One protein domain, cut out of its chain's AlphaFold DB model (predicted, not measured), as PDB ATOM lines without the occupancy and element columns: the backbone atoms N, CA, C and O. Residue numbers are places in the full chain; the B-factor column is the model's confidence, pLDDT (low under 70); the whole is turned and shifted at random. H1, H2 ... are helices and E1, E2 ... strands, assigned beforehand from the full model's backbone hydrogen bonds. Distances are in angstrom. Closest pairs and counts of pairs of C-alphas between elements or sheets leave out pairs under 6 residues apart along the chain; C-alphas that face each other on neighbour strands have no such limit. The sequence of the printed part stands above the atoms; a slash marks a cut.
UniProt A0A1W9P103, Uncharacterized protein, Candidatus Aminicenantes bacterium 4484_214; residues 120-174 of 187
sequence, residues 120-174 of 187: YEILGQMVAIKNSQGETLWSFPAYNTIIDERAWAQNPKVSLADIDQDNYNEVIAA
ATOM      1  N   TYR A 120     -50.626 -33.576   5.368       90.75
ATOM      2  CA  TYR A 120     -51.545 -34.394   4.599       90.75
ATOM      3  C   TYR A 120     -52.936 -34.380   5.232       90.75
ATOM      4  O   TYR A 120     -53.087 -34.186   6.437       90.75
ATOM      5  N   GLU A 121     -53.955 -34.606   4.411       90.56
ATOM      6  CA  GLU A 121     -55.344 -34.743   4.838       90.56
ATOM      7  C   GLU A 121     -55.914 -36.072   4.346       90.56
ATOM      8  O   GLU A 121     -55.634 -36.515   3.229       90.56
ATOM      9  N   ILE A 122     -56.712 -36.714   5.194       87.56
ATOM     10  CA  ILE A 122     -57.400 -37.960   4.875       87.56
ATOM     11  C   ILE A 122     -58.812 -37.626   4.394       87.56
ATOM     12  O   ILE A 122     -59.601 -37.027   5.114       87.56
ATOM     13  N   LEU A 123     -59.138 -38.044   3.172       84.62
ATOM     14  CA  LEU A 123     -60.441 -37.852   2.540       84.62
ATOM     15  C   LEU A 123     -61.017 -39.221   2.162       84.62
ATOM     16  O   LEU A 123     -60.891 -39.692   1.028       84.62
ATOM     17  N   GLY A 124     -61.627 -39.894   3.140       83.06
ATOM     18  CA  GLY A 124     -62.224 -41.221   2.976       83.06
ATOM     19  C   GLY A 124     -61.186 -42.315   2.697       83.06
ATOM     20  O   GLY A 124     -60.640 -42.904   3.625       83.06
ATOM     21  N   GLN A 125     -60.951 -42.608   1.415       83.38
ATOM     22  CA  GLN A 125     -59.944 -43.573   0.942       83.38
ATOM     23  C   GLN A 125     -58.739 -42.889   0.288       83.38
ATOM     24  O   GLN A 125     -57.886 -43.564  -0.273       83.38
ATOM     25  N   MET A 126     -58.667 -41.559   0.299       83.06
ATOM     26  CA  MET A 126     -57.577 -40.800  -0.312       83.06
ATOM     27  C   MET A 126     -56.742 -40.116   0.762       83.06
ATOM     28  O   MET A 126     -57.276 -39.632   1.759       83.06
ATOM     29  N   VAL A 127     -55.440 -40.030   0.524       88.56
ATOM     30  CA  VAL A 127     -54.535 -39.154   1.268       88.56
ATOM     31  C   VAL A 127     -54.103 -38.042   0.324       88.56
ATOM     32  O   VAL A 127     -53.513 -38.300  -0.726       88.56
ATOM     33  N   ALA A 128     -54.445 -36.807   0.677       90.88
ATOM     34  CA  ALA A 128     -54.094 -35.603  -0.060       90.88
ATOM     35  C   ALA A 128     -52.875 -34.952   0.595       90.88
ATOM     36  O   ALA A 128     -52.937 -34.565   1.759       90.88
ATOM     37  N   ILE A 129     -51.775 -34.821  -0.141       91.62
ATOM     38  CA  ILE A 129     -50.588 -34.102   0.320       91.62
ATOM     39  C   ILE A 129     -50.799 -32.614   0.082       91.62
ATOM     40  O   ILE A 129     -51.158 -32.202  -1.023       91.62
ATOM     41  N   LYS A 130     -50.577 -31.811   1.123       91.94
ATOM     42  CA  LYS A 130     -50.876 -30.383   1.131       91.94
ATOM     43  C   LYS A 130     -49.676 -29.528   1.501       91.94
ATOM     44  O   LYS A 130     -48.793 -29.935   2.261       91.94
ATOM     45  N   ASN A 131     -49.679 -28.315   0.971       90.69
ATOM     46  CA  ASN A 131     -48.685 -27.299   1.277       90.69
ATOM     47  C   ASN A 131     -49.120 -26.366   2.422       90.69
ATOM     48  O   ASN A 131     -50.171 -26.560   3.038       90.69
ATOM     49  N   SER A 132     -48.319 -25.327   2.695       89.00
ATOM     50  CA  SER A 132     -48.592 -24.370   3.784       89.00
ATOM     51  C   SER A 132     -49.856 -23.532   3.609       89.00
ATOM     52  O   SER A 132     -50.404 -23.027   4.583       89.00
ATOM     53  N   GLN A 133     -50.347 -23.430   2.380       88.12
ATOM     54  CA  GLN A 133     -51.557 -22.721   1.998       88.12
ATOM     55  C   GLN A 133     -52.801 -23.627   2.076       88.12
ATOM     56  O   GLN A 133     -53.916 -23.160   1.856       88.12
ATOM     57  N   GLY A 134     -52.635 -24.916   2.402       87.69
ATOM     58  CA  GLY A 134     -53.711 -25.910   2.425       87.69
ATOM     59  C   GLY A 134     -54.109 -26.435   1.039       87.69
ATOM     60  O   GLY A 134     -55.095 -27.171   0.918       87.69
ATOM     61  N   GLU A 135     -53.348 -26.083   0.001       89.00
ATOM     62  CA  GLU A 135     -53.556 -26.520  -1.378       89.00
ATOM     63  C   GLU A 135     -53.058 -27.952  -1.554       89.00
ATOM     64  O   GLU A 135     -52.025 -28.337  -1.007       89.00
ATOM     65  N   THR A 136     -53.792 -28.750  -2.330       89.19
ATOM     66  CA  THR A 136     -53.417 -30.144  -2.598       89.19
ATOM     67  C   THR A 136     -52.375 -30.192  -3.708       89.19
ATOM     68  O   THR A 136     -52.675 -29.837  -4.844       89.19
ATOM     69  N   LEU A 137     -51.172 -30.657  -3.380       87.50
ATOM     70  CA  LEU A 137     -50.075 -30.846  -4.329       87.50
ATOM     71  C   LEU A 137     -50.294 -32.103  -5.177       87.50
ATOM     72  O   LEU A 137     -50.140 -32.078  -6.394       87.50
ATOM     73  N   TRP A 138     -50.681 -33.203  -4.529       85.81
ATOM     74  CA  TRP A 138     -51.070 -34.459  -5.169       85.81
ATOM     75  C   TRP A 138     -51.844 -35.335  -4.176       85.81
ATOM     76  O   TRP A 138     -51.871 -35.063  -2.975       85.81
ATOM     77  N   SER A 139     -52.509 -36.380  -4.666       87.50
ATOM     78  CA  SER A 139     -53.256 -37.318  -3.821       87.50
ATOM     79  C   SER A 139     -53.079 -38.749  -4.298       87.50
ATOM     80  O   SER A 139     -52.790 -38.994  -5.470       87.50
ATOM     81  N   PHE A 140     -53.241 -39.696  -3.381       83.88
ATOM     82  CA  PHE A 140     -53.167 -41.117  -3.688       83.88
ATOM     83  C   PHE A 140     -54.183 -41.915  -2.870       83.88
ATOM     84  O   PHE A 140     -54.520 -41.522  -1.748       83.88
ATOM     85  N   PRO A 141     -54.672 -43.046  -3.406       80.06
ATOM     86  CA  PRO A 141     -55.583 -43.905  -2.676       80.06
ATOM     87  C   PRO A 141     -54.837 -44.634  -1.557       80.06
ATOM     88  O   PRO A 141     -53.867 -45.361  -1.785       80.06
ATOM     89  N   ALA A 142     -55.327 -44.483  -0.340       66.62
ATOM     90  CA  ALA A 142     -54.979 -45.317   0.789       66.62
ATOM     91  C   ALA A 142     -55.957 -46.495   0.866       66.62
ATOM     92  O   ALA A 142     -56.948 -46.469   1.587       66.62
ATOM     93  N   TYR A 143     -55.602 -47.561   0.148       63.56
ATOM     94  CA  TYR A 143     -56.184 -48.903   0.272       63.56
ATOM     95  C   TYR A 143     -57.671 -49.040  -0.101       63.56
ATOM     96  O   TYR A 143     -58.377 -48.089  -0.412       63.56
ATOM     97  N   ASN A 144     -58.147 -50.288  -0.075       58.03
ATOM     98  CA  ASN A 144     -59.503 -50.681  -0.476       58.03
ATOM     99  C   ASN A 144     -60.510 -50.603   0.696       58.03
ATOM    100  O   ASN A 144     -61.568 -51.228   0.648       58.03
ATOM    101  N   THR A 145     -60.164 -49.898   1.775       64.62
ATOM    102  CA  THR A 145     -60.964 -49.760   3.000       64.62
ATOM    103  C   THR A 145     -60.931 -48.308   3.458       64.62
ATOM    104  O   THR A 145     -59.904 -47.654   3.313       64.62
ATOM    105  N   ILE A 146     -62.030 -47.803   4.022       72.25
ATOM    106  CA  ILE A 146     -62.079 -46.459   4.621       72.25
ATOM    107  C   ILE A 146     -60.967 -46.349   5.673       72.25
ATOM    108  O   ILE A 146     -60.815 -47.255   6.495       72.25
ATOM    109  N   ILE A 147     -60.181 -45.272   5.627       74.25
ATOM    110  CA  ILE A 147     -59.105 -45.056   6.594       74.25
ATOM    111  C   ILE A 147     -59.726 -44.737   7.957       74.25
ATOM    112  O   ILE A 147     -60.475 -43.773   8.093       74.25
ATOM    113  N   ASP A 148     -59.387 -45.525   8.976       81.38
ATOM    114  CA  ASP A 148     -59.636 -45.148  10.368       81.38
ATOM    115  C   ASP A 148     -58.565 -44.141  10.809       81.38
ATOM    116  O   ASP A 148     -57.395 -44.491  10.992       81.38
ATOM    117  N   GLU A 149     -58.971 -42.882  10.979       80.75
ATOM    118  CA  GLU A 149     -58.097 -41.784  11.405       80.75
ATOM    119  C   GLU A 149     -57.376 -42.076  12.727       80.75
ATOM    120  O   GLU A 149     -56.210 -41.710  12.888       80.75
ATOM    121  N   ARG A 150     -58.021 -42.775  13.672       83.31
ATOM    122  CA  ARG A 150     -57.413 -43.085  14.976       83.31
ATOM    123  C   ARG A 150     -56.307 -44.119  14.834       83.31
ATOM    124  O   ARG A 150     -55.247 -43.969  15.440       83.31
ATOM    125  N   ALA A 151     -56.546 -45.154  14.032       79.62
ATOM    126  CA  ALA A 151     -55.539 -46.166  13.736       79.62
ATOM    127  C   ALA A 151     -54.367 -45.568  12.940       79.62
ATOM    128  O   ALA A 151     -53.208 -45.897  13.198       79.62
ATOM    129  N   TRP A 152     -54.656 -44.650  12.011       81.69
ATOM    130  CA  TRP A 152     -53.639 -43.942  11.239       81.69
ATOM    131  C   TRP A 152     -52.767 -43.038  12.111       81.69
ATOM    132  O   TRP A 152     -51.548 -43.059  11.972       81.69
ATOM    133  N   ALA A 153     -53.359 -42.301  13.055       82.12
ATOM    134  CA  ALA A 153     -52.616 -41.442  13.979       82.12
ATOM    135  C   ALA A 153     -51.620 -42.226  14.854       82.12
ATOM    136  O   ALA A 153     -50.556 -41.715  15.191       82.12
ATOM    137  N   GLN A 154     -51.937 -43.480  15.197       84.81
ATOM    138  CA  GLN A 154     -51.036 -44.356  15.955       84.81
ATOM    139  C   GLN A 154     -49.909 -44.953  15.100       84.81
ATOM    140  O   GLN A 154     -48.868 -45.329  15.634       84.81
ATOM    141  N   ASN A 155     -50.112 -45.087  13.787       82.44
ATOM    142  CA  ASN A 155     -49.155 -45.717  12.878       82.44
ATOM    143  C   ASN A 155     -49.211 -45.076  11.477       82.44
ATOM    144  O   ASN A 155     -49.686 -45.718  10.525       82.44
ATOM    145  N   PRO A 156     -48.743 -43.821  11.344       82.75
ATOM    146  CA  PRO A 156     -48.857 -43.068  10.105       82.75
ATOM    147  C   PRO A 156     -48.066 -43.751   8.990       82.75
ATOM    148  O   PRO A 156     -46.953 -44.238   9.190       82.75
ATOM    149  N   LYS A 157     -48.651 -43.801   7.789       84.62
ATOM    150  CA  LYS A 157     -47.995 -44.368   6.594       84.62
ATOM    151  C   LYS A 157     -47.337 -43.321   5.714       84.62
ATOM    152  O   LYS A 157     -46.764 -43.684   4.693       84.62
ATOM    153  N   VAL A 158     -47.421 -42.058   6.116       88.94
ATOM    154  CA  VAL A 158     -46.826 -40.916   5.433       88.94
ATOM    155  C   VAL A 158     -45.963 -40.160   6.424       88.94
ATOM    156  O   VAL A 158     -46.408 -39.860   7.531       88.94
ATOM    157  N   SER A 159     -44.745 -39.849   6.006       89.50
ATOM    158  CA  SER A 159     -43.841 -38.933   6.688       89.50
ATOM    159  C   SER A 159     -43.338 -37.902   5.685       89.50
ATOM    160  O   SER A 159     -43.199 -38.202   4.500       89.50
ATOM    161  N   LEU A 160     -43.127 -36.685   6.170       91.50
ATOM    162  CA  LEU A 160     -42.592 -35.562   5.415       91.50
ATOM    163  C   LEU A 160     -41.294 -35.168   6.107       91.50
ATOM    164  O   LEU A 160     -41.311 -34.878   7.306       91.50
ATOM    165  N   ALA A 161     -40.188 -35.229   5.385       89.62
ATOM    166  CA  ALA A 161     -38.870 -34.895   5.903       89.62
ATOM    167  C   ALA A 161     -38.007 -34.416   4.746       89.62
ATOM    168  O   ALA A 161     -38.173 -34.948   3.660       89.62
ATOM    169  N   ASP A 162     -37.119 -33.465   5.011       89.25
ATOM    170  CA  ASP A 162     -36.052 -33.039   4.105       89.25
ATOM    171  C   ASP A 162     -34.887 -34.040   4.213       89.25
ATOM    172  O   ASP A 162     -34.127 -34.047   5.191       89.25
ATOM    173  N   ILE A 163     -34.843 -34.985   3.278       88.81
ATOM    174  CA  ILE A 163     -33.899 -36.104   3.235       88.81
ATOM    175  C   ILE A 163     -32.589 -35.665   2.578       88.81
ATOM    176  O   ILE A 163     -31.523 -36.124   3.004       88.81
ATOM    177  N   ASP A 164     -32.655 -34.809   1.556       89.00
ATOM    178  CA  ASP A 164     -31.496 -34.383   0.767       89.00
ATOM    179  C   ASP A 164     -30.902 -33.010   1.156       89.00
ATOM    180  O   ASP A 164     -29.831 -32.647   0.662       89.00
ATOM    181  N   GLN A 165     -31.495 -32.338   2.147       90.06
ATOM    182  CA  GLN A 165     -31.095 -31.044   2.716       90.06
ATOM    183  C   GLN A 165     -31.258 -29.856   1.758       90.06
ATOM    184  O   GLN A 165     -30.502 -28.878   1.842       90.06
ATOM    185  N   ASP A 166     -32.236 -29.907   0.854       87.56
ATOM    186  CA  ASP A 166     -32.546 -28.817  -0.073       87.56
ATOM    187  C   ASP A 166     -33.556 -27.782   0.486       87.56
ATOM    188  O   ASP A 166     -33.805 -26.749  -0.147       87.56
ATOM    189  N   ASN A 167     -34.036 -27.968   1.726       85.75
ATOM    190  CA  ASN A 167     -35.118 -27.228   2.398       85.75
ATOM    191  C   ASN A 167     -36.535 -27.497   1.855       85.75
ATOM    192  O   ASN A 167     -37.474 -26.751   2.173       85.75
ATOM    193  N   TYR A 168     -36.721 -28.559   1.079       86.81
ATOM    194  CA  TYR A 168     -38.013 -29.088   0.677       86.81
ATOM    195  C   TYR A 168     -38.215 -30.467   1.305       86.81
ATOM    196  O   TYR A 168     -37.308 -31.276   1.405       86.81
ATOM    197  N   ASN A 169     -39.429 -30.744   1.778       88.88
ATOM    198  CA  ASN A 169     -39.740 -32.060   2.310       88.88
ATOM    199  C   ASN A 169     -40.022 -33.025   1.159       88.88
ATOM    200  O   ASN A 169     -40.868 -32.755   0.300       88.88
ATOM    201  N   GLU A 170     -39.442 -34.213   1.209       90.19
ATOM    202  CA  GLU A 170     -39.888 -35.342   0.414       90.19
ATOM    203  C   GLU A 170     -41.018 -36.094   1.116       90.19
ATOM    204  O   GLU A 170     -41.160 -36.115   2.343       90.19
ATOM    205  N   VAL A 171     -41.852 -36.752   0.309       90.44
ATOM    206  CA  VAL A 171     -42.939 -37.588   0.814       90.44
ATOM    207  C   VAL A 171     -42.476 -39.032   0.904       90.44
ATOM    208  O   VAL A 171     -42.302 -39.714  -0.106       90.44
ATOM    209  N   ILE A 172     -42.355 -39.530   2.129       88.25
ATOM    210  CA  ILE A 172     -42.075 -40.934   2.407       88.25
ATOM    211  C   ILE A 172     -43.407 -41.629   2.656       88.25
ATOM    212  O   ILE A 172     -44.042 -41.429   3.693       88.25
ATOM    213  N   ALA A 173     -43.831 -42.471   1.717       85.31
ATOM    214  CA  ALA A 173     -45.017 -43.303   1.866       85.31
ATOM    215  C   ALA A 173     -44.612 -44.772   2.038       85.31
ATOM    216  O   ALA A 173     -43.924 -45.347   1.195       85.31
ATOM    217  N   ALA A 174     -45.044 -45.398   3.132       73.19
ATOM    218  CA  ALA A 174     -44.786 -46.813   3.363       73.19
ATOM    219  C   ALA A 174     -45.707 -47.674   2.472       73.19
ATOM    220  O   ALA A 174     -46.932 -47.560   2.593       73.19
TER     221      ALA A 174
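AT A GLANCE: This is residues 120 to 174 of the 187 residues of an uncharacterized protein of Candidatus Aminicenantes bacterium 4484_214 (UniProt A0A1W9P103). A small sheet of three antiparallel strands, E1, E2 and E3, stands next to a separate two-stranded hairpin, E4 and E5, with a narrow space between the two, and the short helix H1 lies on the stretch of chain that leads from the one to the other. The long axis runs from the link between E3 and H1, near Thr 145, to the loop between E4 and E5, near Asp 166. The printed part has 55 residues with one named helix and five named strands, in the order E1, E2, E3, H1, E4, E5; the sheets have the orders E1 - E2 - E3 and E4 - E5, both antiparallel, and the class is mixed, helices and strands. The whole is only just compact, close to loose, with a radius of gyration of the C-alphas of 11.9 A, and its elongated outline spans 35 by 22 by 16 A.

IN THESE COORDINATES: E1 covers residues 120 to 123, 9.8 A from first to last C-alpha, and begins with C-alpha 120 at (-51.545, -34.394, 4.599). E2 follows as residues 126 to 130, 12.5 A long. E3, residues 136 to 141, is the longest strand by residues, with 13.9 A from first to last C-alpha. H1 is residues 149 to 154, 8.8 A long, and its first C-alpha is at (-58.097, -41.784, 11.405). E4 is residues 158 to 161, 10.0 A long. E5 is residues 170 to 173, 9.6 A long, and ends with C-alpha 173 at (-45.017, -43.303, 1.866).

HOW THE PARTS SIT: E1, E2 and E3 form a meander, each strand the antiparallel neighbour of the one before; E1 and E3 are its edge strands and E2 is the inner one. E1 and E2 are a hairpin, with 149 degrees between their directions; N 121 and O 128 are 2.8 A apart, within hydrogen-bond range, and so are N 126 and O 123, at 3.0 A. E2 and E3 are also a hairpin, at 160 degrees; N 129 and O 138 stand 2.8 A apart and N 140 and O 127 3.0 A, both within hydrogen-bond range. The C-alphas of this sheet lie up to 3.5 A off its best plane. H1 is not on this sheet, with 3 pairs of C-alphas within 10 A. Its closest C-alphas to E1 are those of Glu 149 and Ile 122, 7.6 A apart. In H1 every O i to N i+4 pair is within hydrogen-bond range. E4 and E5 are a hairpin of antiparallel strands, with 156 degrees between their directions; N 170 and O 161 are 2.9 A apart and N 172 and O 159 2.8 A, both within hydrogen-bond range. Toward the first sheet, E1 and E4 are only just apart, their closest C-alphas 8.1 A from each other, and E2 and E5 are only just apart at 8.4 A. E3 is apart from both E4 and E5, and H1 is apart from E2 and from E5.

THE WHOLE: The two C-alphas farthest apart are those of Thr 145 and Asp 166, at 35.4 A, while the first and last printed C-alphas, of Tyr 120 and Ala 174, are 14.2 A apart. The printed part has no cut. The links E1 to E2, E2 to E3 and H1 to E4 are tight; those from E3 to H1, with 7 residues, and from E4 to E5, with 8, are short, and no link is long. The mean pLDDT of the printed part is 84.4. The model's confidence is low, under 70, at residues 142 to 145, between E3 and H1.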